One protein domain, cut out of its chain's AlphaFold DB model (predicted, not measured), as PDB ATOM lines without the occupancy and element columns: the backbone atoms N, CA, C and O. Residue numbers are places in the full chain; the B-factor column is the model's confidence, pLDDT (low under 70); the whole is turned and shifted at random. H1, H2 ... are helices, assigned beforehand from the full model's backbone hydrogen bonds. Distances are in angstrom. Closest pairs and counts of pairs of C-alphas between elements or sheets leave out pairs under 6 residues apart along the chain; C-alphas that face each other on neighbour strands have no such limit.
ATOM      1  N   ALA A 254     139.423 130.558 172.015       84.75
ATOM      2  CA  ALA A 254     140.330 131.530 172.634       84.75
ATOM      3  C   ALA A 254     139.626 132.612 173.468       84.75
ATOM      4  O   ALA A 254     140.079 132.933 174.564       84.75
ATOM      5  N   ARG A 255     138.465 133.111 173.017       82.88
ATOM      6  CA  ARG A 255     137.648 134.066 173.784       82.88
ATOM      7  C   ARG A 255     137.186 133.500 175.128       82.88
ATOM      8  O   ARG A 255     137.179 134.220 176.121       82.88
ATOM      9  N   TRP A 256     136.844 132.213 175.184       84.31
ATOM     10  CA  TRP A 256     136.474 131.534 176.431       84.31
ATOM     11  C   TRP A 256     137.668 131.301 177.352       84.31
ATOM     12  O   TRP A 256     137.542 131.452 178.563       84.31
ATOM     13  N   ILE A 257     138.834 131.006 176.783       88.00
ATOM     14  CA  ILE A 257     140.092 130.885 177.528       88.00
ATOM     15  C   ILE A 257     140.483 132.246 178.131       88.00
ATOM     16  O   ILE A 257     140.728 132.330 179.335       88.00
ATOM     17  N   ARG A 258     140.421 133.337 177.350       84.69
ATOM     18  CA  ARG A 258     140.575 134.712 177.854       84.69
ATOM     19  C   ARG A 258     139.543 135.036 178.936       84.69
ATOM     20  O   ARG A 258     139.921 135.580 179.966       84.69
ATOM     21  N   ALA A 259     138.267 134.693 178.745       80.62
ATOM     22  CA  ALA A 259     137.219 134.937 179.738       80.62
ATOM     23  C   ALA A 259     137.496 134.225 181.070       80.62
ATOM     24  O   ALA A 259     137.423 134.846 182.131       80.62
ATOM     25  N   LEU A 260     137.876 132.947 181.007       85.19
ATOM     26  CA  LEU A 260     138.202 132.120 182.163       85.19
ATOM     27  C   LEU A 260     139.409 132.679 182.933       85.19
ATOM     28  O   LEU A 260     139.320 132.877 184.144       85.19
ATOM     29  N   PHE A 261     140.506 133.017 182.243       88.00
ATOM     30  CA  PHE A 261     141.688 133.612 182.878       88.00
ATOM     31  C   PHE A 261     141.473 135.047 183.380       88.00
ATOM     32  O   PHE A 261     142.052 135.412 184.403       88.00
ATOM     33  N   SER A 262     140.626 135.847 182.732       85.12
ATOM     34  CA  SER A 262     140.232 137.175 183.227       85.12
ATOM     35  C   SER A 262     139.275 137.102 184.422       85.12
ATOM     36  O   SER A 262     139.233 138.028 185.234       85.12
ATOM     37  N   SER A 263     138.506 136.017 184.569       83.31
ATOM     38  CA  SER A 263     137.495 135.893 185.621       83.31
ATOM     39  C   SER A 263     138.097 135.727 187.019       83.31
ATOM     40  O   SER A 263     139.049 134.976 187.258       83.31
ATOM     41  N   SER A 264     137.466 136.381 187.994       84.31
ATOM     42  CA  SER A 264     137.743 136.195 189.423       84.31
ATOM     43  C   SER A 264     137.278 134.840 189.972       84.31
ATOM     44  O   SER A 264     137.718 134.452 191.053       84.31
ATOM     45  N   SER A 265     136.426 134.104 189.246       83.62
ATOM     46  CA  SER A 265     135.973 132.767 189.652       83.62
ATOM     47  C   SER A 265     137.054 131.692 189.512       83.62
ATOM     48  O   SER A 265     137.018 130.716 190.262       83.62
ATOM     49  N   LEU A 266     138.010 131.844 188.585       87.88
ATOM     50  CA  LEU A 266     139.018 130.821 188.279       87.88
ATOM     51  C   LEU A 266     139.911 130.504 189.490       87.88
ATOM     52  O   LEU A 266     140.569 131.387 190.047       87.88
ATOM     53  N   TYR A 267     139.930 129.227 189.868       90.94
ATOM     54  CA  TYR A 267     140.727 128.645 190.937       90.94
ATOM     55  C   TYR A 267     142.195 128.505 190.513       90.94
ATOM     56  O   TYR A 267     142.599 127.518 189.905       90.94
ATOM     57  N   VAL A 268     142.996 129.517 190.839       91.44
ATOM     58  CA  VAL A 268     144.462 129.498 190.736       91.44
ATOM     59  C   VAL A 268     145.034 130.217 191.957       91.44
ATOM     60  O   VAL A 268     144.498 131.248 192.366       91.44
ATOM     61  N   GLU A 269     146.108 129.678 192.551       90.31
ATOM     62  CA  GLU A 269     146.648 130.140 193.840       90.31
ATOM     63  C   GLU A 269     146.869 131.668 193.895       90.31
ATOM     64  O   GLU A 269     146.421 132.313 194.846       90.31
ATOM     65  N   ASP A 270     147.509 132.248 192.876       91.81
ATOM     66  CA  ASP A 270     147.767 133.685 192.720       91.81
ATOM     67  C   ASP A 270     147.982 134.089 191.250       91.81
ATOM     68  O   ASP A 270     147.970 133.266 190.334       91.81
ATOM     69  N   GLU A 271     148.182 135.389 191.021       92.62
ATOM     70  CA  GLU A 271     148.387 135.975 189.694       92.62
ATOM     71  C   GLU A 271     149.668 135.498 188.981       92.62
ATOM     72  O   GLU A 271     149.701 135.507 187.751       92.62
ATOM     73  N   TYR A 272     150.701 135.037 189.700       94.25
ATOM     74  CA  TYR A 272     151.925 134.530 189.065       94.25
ATOM     75  C   TYR A 272     151.720 133.113 188.523       94.25
ATOM     76  O   TYR A 272     152.129 132.807 187.397       94.25
ATOM     77  N   ARG A 273     151.004 132.263 189.275       94.00
ATOM     78  CA  ARG A 273     150.497 130.996 188.731       94.00
ATOM     79  C   ARG A 273     149.500 131.227 187.593       94.00
ATOM     80  O   ARG A 273     149.572 130.513 186.598       94.00
ATOM     81  N   ARG A 274     148.618 132.236 187.690       94.12
ATOM     82  CA  ARG A 274     147.637 132.576 186.634       94.12
ATOM     83  C   ARG A 274     148.338 132.945 185.328       94.12
ATOM     84  O   ARG A 274     147.951 132.445 184.277       94.12
ATOM     85  N   TRP A 275     149.390 133.765 185.400       95.50
ATOM     86  CA  TRP A 275     150.211 134.104 184.239       95.50
ATOM     87  C   TRP A 275     150.939 132.891 183.653       95.50
ATOM     88  O   TRP A 275     150.887 132.703 182.440       95.50
ATOM     89  N   ASN A 276     151.574 132.055 184.484       95.44
ATOM     90  CA  ASN A 276     152.256 130.856 183.994       95.44
ATOM     91  C   ASN A 276     151.285 129.908 183.286       95.44
ATOM     92  O   ASN A 276     151.517 129.577 182.130       95.44
ATOM     93  N   LEU A 277     150.161 129.575 183.925       94.00
ATOM     94  CA  LEU A 277     149.136 128.705 183.352       94.00
ATOM     95  C   LEU A 277     148.574 129.270 182.033       94.00
ATOM     96  O   LEU A 277     148.407 128.522 181.077       94.00
ATOM     97  N   ALA A 278     148.352 130.587 181.934       94.31
ATOM     98  CA  ALA A 278     147.943 131.229 180.682       94.31
ATOM     99  C   ALA A 278     149.023 131.135 179.586       94.31
ATOM    100  O   ALA A 278     148.715 130.827 178.437       94.31
ATOM    101  N   LYS A 279     150.291 131.372 179.937       94.06
ATOM    102  CA  LYS A 279     151.460 131.251 179.049       94.06
ATOM    103  C   LYS A 279     151.626 129.809 178.541       94.06
ATOM    104  O   LYS A 279     151.816 129.618 177.343       94.06
ATOM    105  N   ASP A 280     151.472 128.812 179.410       93.19
ATOM    106  CA  ASP A 280     151.573 127.390 179.057       93.19
ATOM    107  C   ASP A 280     150.375 126.919 178.196       93.19
ATOM    108  O   ASP A 280     150.579 126.242 177.188       93.19
ATOM    109  N   VAL A 281     149.140 127.354 178.496       92.00
ATOM    110  CA  VAL A 281     147.942 127.092 177.662       92.00
ATOM    111  C   VAL A 281     148.056 127.714 176.264       92.00
ATOM    112  O   VAL A 281     147.681 127.079 175.277       92.00
ATOM    113  N   VAL A 282     148.565 128.946 176.151       91.69
ATOM    114  CA  VAL A 282     148.712 129.616 174.847       91.69
ATOM    115  C   VAL A 282     149.779 128.935 173.985       91.69
ATOM    116  O   VAL A 282     149.533 128.708 172.801       91.69
ATOM    117  N   GLU A 283     150.929 128.543 174.542       90.69
ATOM    118  CA  GLU A 283     151.932 127.786 173.774       90.69
ATOM    119  C   GLU A 283     151.437 126.378 173.397       90.69
ATOM    120  O   GLU A 283     151.671 125.945 172.269       90.69
ATOM    121  N   TYR A 284     150.670 125.703 174.266       88.94
ATOM    122  CA  TYR A 284     149.998 124.440 173.928       88.94
ATOM    123  C   TYR A 284     149.066 124.598 172.712       88.94
ATOM    124  O   TYR A 284     149.175 123.837 171.749       88.94
ATOM    125  N   ARG A 285     148.215 125.637 172.685       87.00
ATOM    126  CA  ARG A 285     147.345 125.917 171.525       87.00
ATOM    127  C   ARG A 285     148.122 126.281 170.262       87.00
ATOM    128  O   ARG A 285     147.754 125.819 169.186       87.00
ATOM    129  N   ARG A 286     149.219 127.037 170.371       87.12
ATOM    130  CA  ARG A 286     150.110 127.325 169.229       87.12
ATOM    131  C   ARG A 286     150.770 126.054 168.670       87.12
ATOM    132  O   ARG A 286     151.006 125.984 167.467       87.12
ATOM    133  N   GLY A 287     151.016 125.042 169.507       82.44
ATOM    134  CA  GLY A 287     151.513 123.726 169.087       82.44
ATOM    135  C   GLY A 287     150.511 122.889 168.278       82.44
ATOM    136  O   GLY A 287     150.920 122.127 167.405       82.44
ATOM    137  N   LEU A 288     149.202 123.072 168.490       80.12
ATOM    138  CA  LEU A 288     148.124 122.310 167.832       80.12
ATOM    139  C   LEU A 288     147.848 122.717 166.364       80.12
ATOM    140  O   LEU A 288     146.840 122.325 165.783       80.12
ATOM    141  N   SER A 289     148.752 123.478 165.738       56.09
ATOM    142  CA  SER A 289     148.747 123.871 164.313       56.09
ATOM    143  C   SER A 289     147.582 124.747 163.812       56.09
ATOM    144  O   SER A 289     147.672 125.281 162.708       56.09
ATOM    145  N   THR A 290     146.541 125.011 164.605       56.66
ATOM    146  CA  THR A 290     145.499 126.017 164.311       56.66
ATOM    147  C   THR A 290     145.924 127.429 164.736       56.66
ATOM    148  O   THR A 290     145.295 128.084 165.565       56.66
ATOM    149  N   ALA A 291     147.010 127.925 164.133       55.94
ATOM    150  CA  ALA A 291     147.555 129.271 164.355       55.94
ATOM    151  C   ALA A 291     146.673 130.378 163.728       55.94
ATOM    152  O   ALA A 291     147.044 131.044 162.762       55.94
ATOM    153  N   ASN A 292     145.476 130.560 164.281       69.81
ATOM    154  CA  ASN A 292     144.484 131.538 163.848       69.81
ATOM    155  C   ASN A 292     144.877 132.964 164.282       69.81
ATOM    156  O   ASN A 292     144.972 133.239 165.479       69.81
ATOM    157  N   GLU A 293     144.982 133.916 163.346       79.94
ATOM    158  CA  GLU A 293     145.234 135.338 163.674       79.94
ATOM    159  C   GLU A 293     144.187 135.914 164.649       79.94
ATOM    160  O   GLU A 293     144.505 136.736 165.506       79.94
ATOM    161  N   SER A 294     142.940 135.429 164.575       81.06
ATOM    162  CA  SER A 294     141.864 135.814 165.497       81.06
ATOM    163  C   SER A 294     142.057 135.307 166.934       81.06
ATOM    164  O   SER A 294     141.443 135.871 167.837       81.06
ATOM    165  N   GLU A 295     142.862 134.266 167.171       87.06
ATOM    166  CA  GLU A 295     143.196 133.820 168.532       87.06
ATOM    167  C   GLU A 295     144.337 134.659 169.117       87.06
ATOM    168  O   GLU A 295     144.262 135.055 170.276       87.06
ATOM    169  N   GLU A 296     145.325 135.049 168.306       88.50
ATOM    170  CA  GLU A 296     146.416 135.942 168.729       88.50
ATOM    171  C   GLU A 296     145.923 137.313 169.232       88.50
ATOM    172  O   GLU A 296     146.512 137.884 170.152       88.50
ATOM    173  N   VAL A 297     144.805 137.824 168.700       87.06
ATOM    174  CA  VAL A 297     144.140 139.034 169.222       87.06
ATOM    175  C   VAL A 297     143.586 138.811 170.637       87.06
ATOM    176  O   VAL A 297     143.735 139.680 171.500       87.06
ATOM    177  N   GLU A 298     142.985 137.650 170.904       85.69
ATOM    178  CA  GLU A 298     142.476 137.290 172.233       85.69
ATOM    179  C   GLU A 298     143.623 136.993 173.217       85.69
ATOM    180  O   GLU A 298     143.528 137.349 174.392       85.69
ATOM    181  N   TRP A 299     144.745 136.428 172.753       90.44
ATOM    182  CA  TRP A 299     145.956 136.226 173.561       90.44
ATOM    183  C   TRP A 299     146.625 137.542 173.951       90.44
ATOM    184  O   TRP A 299     146.958 137.735 175.120       90.44
ATOM    185  N   ALA A 300     146.774 138.476 173.009       89.44
ATOM    186  CA  ALA A 300     147.299 139.807 173.303       89.44
ATOM    187  C   ALA A 300     146.429 140.531 174.346       89.44
ATOM    188  O   ALA A 300     146.949 141.067 175.324       89.44
ATOM    189  N   ALA A 301     145.102 140.478 174.188       85.62
ATOM    190  CA  ALA A 301     144.170 141.080 175.136       85.62
ATOM    191  C   ALA A 301     144.127 140.351 176.497       85.62
ATOM    192  O   ALA A 301     143.921 140.996 177.523       85.62
ATOM    193  N   LEU A 302     144.367 139.037 176.545       87.00
ATOM    194  CA  LEU A 302     144.523 138.283 177.795       87.00
ATOM    195  C   LEU A 302     145.741 138.767 178.602       87.00
ATOM    196  O   LEU A 302     145.601 139.082 179.785       87.00
ATOM    197  N   PHE A 303     146.915 138.866 177.973       92.31
ATOM    198  CA  PHE A 303     148.142 139.301 178.653       92.31
ATOM    199  C   PHE A 303     148.211 140.816 178.922       92.31
ATOM    200  O   PHE A 303     149.036 141.248 179.724       92.31
ATOM    201  N   GLU A 304     147.361 141.631 178.290       87.94
ATOM    202  CA  GLU A 304     147.277 143.075 178.552       87.94
ATOM    203  C   GLU A 304     146.172 143.465 179.548       87.94
ATOM    204  O   GLU A 304     146.420 144.290 180.427       87.94
ATOM    205  N   GLU A 305     144.972 142.884 179.443       82.38
ATOM    206  CA  GLU A 305     143.796 143.284 180.234       82.38
ATOM    207  C   GLU A 305     143.444 142.285 181.362       82.38
ATOM    208  O   GLU A 305     142.872 142.678 182.378       82.38
ATOM    209  N   GLY A 306     143.743 140.988 181.199       82.12
ATOM    210  CA  GLY A 306     143.163 139.919 182.030       82.12
ATOM    211  C   GLY A 306     143.896 139.588 183.336       82.12
ATOM    212  O   GLY A 306     143.287 139.034 184.259       82.12
ATOM    213  N   ILE A 307     145.190 139.907 183.441       90.19
ATOM    214  CA  ILE A 307     146.086 139.505 184.544       90.19
ATOM    215  C   ILE A 307     146.546 140.737 185.344       90.19
ATOM    216  O   ILE A 307     146.934 141.760 184.784       90.19
ATOM    217  N   TYR A 308     146.520 140.653 186.676       91.44
ATOM    218  CA  TYR A 308     146.725 141.792 187.579       91.44
ATOM    219  C   TYR A 308     148.163 141.869 188.109       91.44
ATOM    220  O   TYR A 308     148.438 141.709 189.302       91.44
ATOM    221  N   TYR A 309     149.093 142.178 187.202       92.75
ATOM    222  CA  TYR A 309     150.536 142.268 187.467       92.75
ATOM    223  C   TYR A 309     150.929 143.215 188.616       92.75
ATOM    224  O   TYR A 309     151.968 143.014 189.239       92.75
ATOM    225  N   CYS A 310     150.121 144.232 188.948       90.06
ATOM    226  CA  CYS A 310     150.470 145.201 189.995       90.06
ATOM    227  C   CYS A 310     150.550 144.599 191.407       90.06
ATOM    228  O   CYS A 310     151.067 145.258 192.303       90.06
ATOM    229  N   HIS A 311     150.108 143.358 191.628       89.56
ATOM    230  CA  HIS A 311     150.257 142.681 192.924       89.56
ATOM    231  C   HIS A 311     151.488 141.763 193.009       89.56
ATOM    232  O   HIS A 311     151.773 141.231 194.080       89.56
ATOM    233  N   LEU A 312     152.231 141.587 191.910       92.44
ATOM    234  CA  LEU A 312     153.402 140.707 191.843       92.44
ATOM    235  C   LEU A 312     154.679 141.396 192.353       92.44
ATOM    236  O   LEU A 312     154.904 142.569 192.052       92.44
ATOM    237  N   PRO A 313     155.563 140.706 193.092       90.81
ATOM    238  CA  PRO A 313     156.835 141.281 193.515       90.81
ATOM    239  C   PRO A 313     157.775 141.486 192.317       90.81
ATOM    240  O   PRO A 313     157.711 140.773 191.317       90.81
ATOM    241  N   MET A 314     158.718 142.426 192.443       90.19
ATOM    242  CA  MET A 314     159.638 142.791 191.354       90.19
ATOM    243  C   MET A 314     160.450 141.601 190.805       90.19
ATOM    244  O   MET A 314     160.741 141.578 189.613       90.19
ATOM    245  N   LYS A 315     160.765 140.593 191.640       92.25
ATOM    246  CA  LYS A 315     161.422 139.346 191.196       92.25
ATOM    247  C   LYS A 315     160.647 138.654 190.064       92.25
ATOM    248  O   LYS A 315     161.246 138.245 189.077       92.25
ATOM    249  N   ASP A 316     159.325 138.607 190.178       94.25
ATOM    250  CA  ASP A 316     158.455 137.876 189.260       94.25
ATOM    251  C   ASP A 316     158.136 138.741 188.026       94.25
ATOM    252  O   ASP A 316     158.092 138.235 186.909       94.25
ATOM    253  N   LEU A 317     158.021 140.069 188.195       94.31
ATOM    254  CA  LEU A 317     157.879 141.016 187.078       94.31
ATOM    255  C   LEU A 317     159.090 141.022 186.129       94.31
ATOM    256  O   LEU A 317     158.906 141.191 184.925       94.31
ATOM    257  N   ILE A 318     160.309 140.821 186.646       94.12
ATOM    258  CA  ILE A 318     161.522 140.681 185.820       94.12
ATOM    259  C   ILE A 318     161.445 139.398 184.983       94.12
ATOM    260  O   ILE A 318     161.583 139.466 183.766       94.12
ATOM    261  N   VAL A 319     161.122 138.255 185.603       95.75
ATOM    262  CA  VAL A 319     160.948 136.974 184.890       95.75
ATOM    263  C   VAL A 319     159.884 137.090 183.792       95.75
ATOM    264  O   VAL A 319     160.102 136.634 182.670       95.75
ATOM    265  N   ILE A 320     158.759 137.757 184.069       95.56
ATOM    266  CA  ILE A 320     157.695 138.005 183.082       95.56
ATOM    267  C   ILE A 320     158.190 138.879 181.916       95.56
ATOM    268  O   ILE A 320     157.838 138.608 180.769       95.56
ATOM    269  N   ALA A 321     159.013 139.899 182.181       94.38
ATOM    270  CA  ALA A 321     159.577 140.778 181.152       94.38
ATOM    271  C   ALA A 321     160.638 140.089 180.275       94.38
ATOM    272  O   ALA A 321     160.756 140.409 179.092       94.38
ATOM    273  N   GLU A 322     161.400 139.156 180.846       94.06
ATOM    274  CA  GLU A 322     162.443 138.383 180.156       94.06
ATOM    275  C   GLU A 322     161.881 137.158 179.405       94.06
ATOM    276  O   GLU A 322     162.550 136.605 178.530       94.06
ATOM    277  N   THR A 323     160.643 136.741 179.695       94.50
ATOM    278  CA  THR A 323     160.013 135.564 179.073       94.50
ATOM    279  C   THR A 323     159.501 135.865 177.660       94.50
ATOM    280  O   THR A 323     158.470 136.513 177.456       94.50
ATOM    281  N   ILE A 324     160.207 135.323 176.667       93.38
ATOM    282  CA  ILE A 324     159.867 135.381 175.240       93.38
ATOM    283  C   ILE A 324     159.187 134.067 174.817       93.38
ATOM    284  O   ILE A 324     159.618 132.983 175.202       93.38
ATOM    285  N   SER A 325     158.134 134.161 174.003       90.25
ATOM    286  CA  SER A 325     157.440 133.011 173.412       90.25
ATOM    287  C   SER A 325     158.364 132.237 172.455       90.25
ATOM    288  O   SER A 325     158.923 132.843 171.532       90.25
ATOM    289  N   PRO A 326     158.528 130.909 172.620       88.31
ATOM    290  CA  PRO A 326     159.373 130.104 171.740       88.31
ATOM    291  C   PRO A 326     158.795 129.973 170.325       88.31
ATOM    292  O   PRO A 326     159.568 129.843 169.382       88.31
ATOM    293  N   THR A 327     157.472 130.047 170.162       85.31
ATOM    294  CA  THR A 327     156.787 129.940 168.860       85.31
ATOM    295  C   THR A 327     156.703 131.267 168.102       85.31
ATOM    296  O   THR A 327     156.876 131.285 166.887       85.31
ATOM    297  N   THR A 328     156.454 132.390 168.787       87.62
ATOM    298  CA  THR A 328     156.262 133.704 168.132       87.62
ATOM    299  C   THR A 328     157.475 134.634 168.204       87.62
ATOM    300  O   THR A 328     157.477 135.683 167.557       87.62
ATOM    301  N   HIS A 329     158.484 134.286 169.013       88.81
ATOM    302  CA  HIS A 329     159.675 135.094 169.321       88.81
ATOM    303  C   HIS A 329     159.376 136.521 169.830       88.81
ATOM    304  O   HIS A 329     160.213 137.420 169.735       88.81
ATOM    305  N   LYS A 330     158.187 136.732 170.407       90.19
ATOM    306  CA  LYS A 330     157.742 137.989 171.029       90.19
ATOM    307  C   LYS A 330     157.580 137.806 172.546       90.19
ATOM    308  O   LYS A 330     157.292 136.692 172.986       90.19
ATOM    309  N   PRO A 331     157.739 138.859 173.367       92.62
ATOM    310  CA  PRO A 331     157.355 138.799 174.776       92.62
ATOM    311  C   PRO A 331     155.838 138.593 174.898       92.62
ATOM    312  O   PRO A 331     155.074 139.196 174.144       92.62
ATOM    313  N   PHE A 332     155.398 137.770 175.854       92.38
ATOM    314  CA  PHE A 332     153.964 137.534 176.092       92.38
ATOM    315  C   PHE A 332     153.243 138.795 176.583       92.38
ATOM    316  O   PHE A 332     152.115 139.065 176.186       92.38
ATOM    317  N   VAL A 333     153.905 139.566 177.450       93.81
ATOM    318  CA  VAL A 333     153.341 140.750 178.105       93.81
ATOM    319  C   VAL A 333     154.024 142.003 177.545       93.81
ATOM    320  O   VAL A 333     155.254 142.100 177.609       93.81
ATOM    321  N   PRO A 334     153.285 142.991 177.008       92.88
ATOM    322  CA  PRO A 334     153.889 144.228 176.524       92.88
ATOM    323  C   PRO A 334     154.585 144.995 177.658       92.88
ATOM    324  O   PRO A 334     153.986 145.244 178.703       92.88
ATOM    325  N   LEU A 335     155.822 145.459 177.435       93.12
ATOM    326  CA  LEU A 335     156.638 146.141 178.457       93.12
ATOM    327  C   LEU A 335     155.916 147.324 179.139       93.12
ATOM    328  O   LEU A 335     156.103 147.547 180.334       93.12
ATOM    329  N   ARG A 336     155.035 148.029 178.412       92.56
ATOM    330  CA  ARG A 336     154.169 149.098 178.949       92.56
ATOM    331  C   ARG A 336     153.300 148.642 180.131       92.56
ATOM    332  O   ARG A 336     153.120 149.407 181.072       92.56
ATOM    333  N   VAL A 337     152.800 147.403 180.110       91.06
ATOM    334  CA  VAL A 337     151.931 146.829 181.154       91.06
ATOM    335  C   VAL A 337     152.746 146.557 182.417       91.06
ATOM    336  O   VAL A 337     152.330 146.924 183.512       91.06
ATOM    337  N   ILE A 338     153.952 146.005 182.262       93.56
ATOM    338  CA  ILE A 338     154.877 145.713 183.369       93.56
ATOM    339  C   ILE A 338     155.381 147.015 184.012       93.56
ATOM    340  O   ILE A 338     155.349 147.163 185.233       93.56
ATOM    341  N   GLN A 339     155.781 147.996 183.194       92.88
ATOM    342  CA  GLN A 339     156.194 149.324 183.663       92.88
ATOM    343  C   GLN A 339     155.060 150.049 184.397       92.88
ATOM    344  O   GLN A 339     155.291 150.619 185.464       92.88
ATOM    345  N   ARG A 340     153.828 149.982 183.872       89.38
ATOM    346  CA  ARG A 340     152.634 150.515 184.537       89.38
ATOM    347  C   ARG A 340     152.381 149.831 185.876       89.38
ATOM    348  O   ARG A 340     152.242 150.518 186.879       89.38
ATOM    349  N   ALA A 341     152.370 148.500 185.908       91.00
ATOM    350  CA  ALA A 341     152.142 147.719 187.121       91.00
ATOM    351  C   ALA A 341     153.137 148.076 188.239       91.00
ATOM    352  O   ALA A 341     152.734 148.263 189.387       91.00
ATOM    353  N   PHE A 342     154.417 148.244 187.895       91.88
ATOM    354  CA  PHE A 342     155.457 148.695 188.822       91.88
ATOM    355  C   PHE A 342     155.273 150.160 189.273       91.88
ATOM    356  O   PHE A 342     155.498 150.492 190.439       91.88
ATOM    357  N   TRP A 343     154.824 151.047 188.384       90.94
ATOM    358  CA  TRP A 343     154.523 152.441 188.728       90.94
ATOM    359  C   TRP A 343     153.306 152.561 189.661       90.94
ATOM    360  O   TRP A 343     153.367 153.262 190.673       90.94
ATOM    361  N   ASP A 344     152.235 151.815 189.384       89.31
ATOM    362  CA  ASP A 344     151.034 151.753 190.221       89.31
ATOM    363  C   ASP A 344     151.337 151.129 191.604       89.31
ATOM    364  O   ASP A 344     150.821 151.615 192.611       89.31
ATOM    365  N   GLN A 345     152.259 150.155 191.710       90.94
ATOM    366  CA  GLN A 345     152.817 149.715 193.006       90.94
ATOM    367  C   GLN A 345     153.499 150.853 193.769       90.94
ATOM    368  O   GLN A 345     153.325 150.977 194.985       90.94
ATOM    369  N   GLY A 346     154.283 151.674 193.064       90.00
ATOM    370  CA  GLY A 346     154.957 152.844 193.621       90.00
ATOM    371  C   GLY A 346     153.968 153.849 194.212       90.00
ATOM    372  O   GLY A 346     154.107 154.226 195.377       90.00
ATOM    373  N   ILE A 347     152.931 154.223 193.456       89.50
ATOM    374  CA  ILE A 347     151.896 155.157 193.930       89.50
ATOM    375  C   ILE A 347     151.080 154.545 195.077       89.50
ATOM    376  O   ILE A 347     150.851 155.223 196.081       89.50
ATOM    377  N   LEU A 348     150.669 153.276 194.984       87.88
ATOM    378  CA  LEU A 348     149.911 152.612 196.052       87.88
ATOM    379  C   LEU A 348     150.720 152.550 197.358       87.88
ATOM    380  O   LEU A 348     150.187 152.839 198.431       87.88
ATOM    381  N   ARG A 349     152.024 152.252 197.269       89.56
ATOM    382  CA  ARG A 349     152.955 152.303 198.404       89.56
ATOM    383  C   ARG A 349     153.055 153.705 198.998       89.56
ATOM    384  O   ARG A 349     152.988 153.827 200.218       89.56
ATOM    385  N   LEU A 350     153.218 154.736 198.164       88.50
ATOM    386  CA  LEU A 350     153.269 156.126 198.625       88.50
ATOM    387  C   LEU A 350     151.979 156.492 199.360       88.50
ATOM    388  O   LEU A 350     152.057 156.851 200.529       88.50
ATOM    389  N   LYS A 351     150.799 156.261 198.763       86.06
ATOM    390  CA  LYS A 351     149.500 156.519 199.410       86.06
ATOM    391  C   LYS A 351     149.375 155.849 200.784       86.06
ATOM    392  O   LYS A 351     149.012 156.514 201.753       86.06
ATOM    393  N   VAL A 352     149.689 154.553 200.900       86.44
ATOM    394  CA  VAL A 352     149.581 153.824 202.182       86.44
ATOM    395  C   VAL A 352     150.577 154.337 203.229       86.44
ATOM    396  O   VAL A 352     150.233 154.425 204.407       86.44
ATOM    397  N   VAL A 353     151.805 154.682 202.831       85.81
ATOM    398  CA  VAL A 353     152.843 155.152 203.763       85.81
ATOM    399  C   VAL A 353     152.619 156.615 204.166       85.81
ATOM    400  O   VAL A 353     152.735 156.940 205.348       85.81
ATOM    401  N   GLU A 354     152.239 157.492 203.238       81.56
ATOM    402  CA  GLU A 354     151.966 158.913 203.496       81.56
ATOM    403  C   GLU A 354     150.717 159.121 204.364       81.56
ATOM    404  O   GLU A 354     150.689 160.049 205.176       81.56
ATOM    405  N   ALA A 355     149.748 158.198 204.315       70.06
ATOM    406  CA  ALA A 355     148.616 158.153 205.244       70.06
ATOM    407  C   ALA A 355     149.026 158.041 206.733       70.06
ATOM    408  O   ALA A 355     148.201 158.299 207.606       70.06
ATOM    409  N   SER A 356     150.296 157.737 207.051       58.31
ATOM    410  CA  SER A 356     150.845 157.871 208.418       58.31
ATOM    411  C   SER A 356     150.806 159.306 208.959       58.31
ATOM    412  O   SER A 356     150.848 159.505 210.169       58.31
ATOM    413  N   SER A 357     150.858 160.310 208.075       52.97
ATOM    414  CA  SER A 357     151.347 161.654 208.420       52.97
ATOM    415  C   SER A 357     150.269 162.674 208.803       52.97
ATOM    416  O   SER A 357     150.611 163.759 209.273       52.97
ATOM    417  N   VAL A 358     148.978 162.355 208.638       50.28
ATOM    418  CA  VAL A 358     147.889 163.350 208.704       50.28
ATOM    419  C   VAL A 358     146.765 162.953 209.680       50.28
ATOM    420  O   VAL A 358     145.670 162.612 209.245       50.28
ATOM    421  N   SER A 359     147.041 163.105 210.983       42.09
ATOM    422  CA  SER A 359     146.147 163.005 212.170       42.09
ATOM    423  C   SER A 359     145.438 161.663 212.468       42.09
ATOM    424  O   SER A 359     144.988 160.950 211.582       42.09
TER     425      SER A 359
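Overview. This is residues 254 to 359 of the 806 residues of the protein "BTB domain-containing protein" of Fistulina hepatica ATCC 64428 (UniProt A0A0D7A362). Five helices run nearly along one axis: H1, H2 and H3 in a triangle, with the hairpin of H4 and H5 beside them. Residues 349 to 359, the end of H5 and its tail, stick out and lengthen the whole. The printed part has 106 residues, class all helix, no named strand. It is only just loose, close to compact, with radius of gyration of the C-alphas 15.9 A and spans 61 by 29 by 22 A.

Along the chain. H1, residues 254 to 262, begins at C-alpha 254 (140.330, 131.530, 172.634). H2 is 271 to 287, 24.2 A; H3 293 to 306, 19.0 A; H4 314 to 322. H5, 335 to 354, 28.5 A, ends at C-alpha 354 (151.966, 158.913, 203.496).

Arrangement. H1 and H3 touch, the same way at a shallow tilt of 7 degrees, closest C-alphas Ser 262 and Gly 306, 4.2 A. H2 is close but not clearly touching H1, H3 and H4; to H3 the closest C-alphas are Val 282 and Trp 299, 7.3 A. H4 touches H5 at residues 335 to 342 alone, closest C-alphas Ala 321 and Leu 335, 6.7 A. Each O i to N i+4 pair is within hydrogen-bond range in H1, H2, H4 and H5; in H3, 9 of 10.

Size, cuts and confidence. The printed part has no cut. H4 to H5 is a long link. Confidence is under 70 at 289 to 292 and 356 to 359.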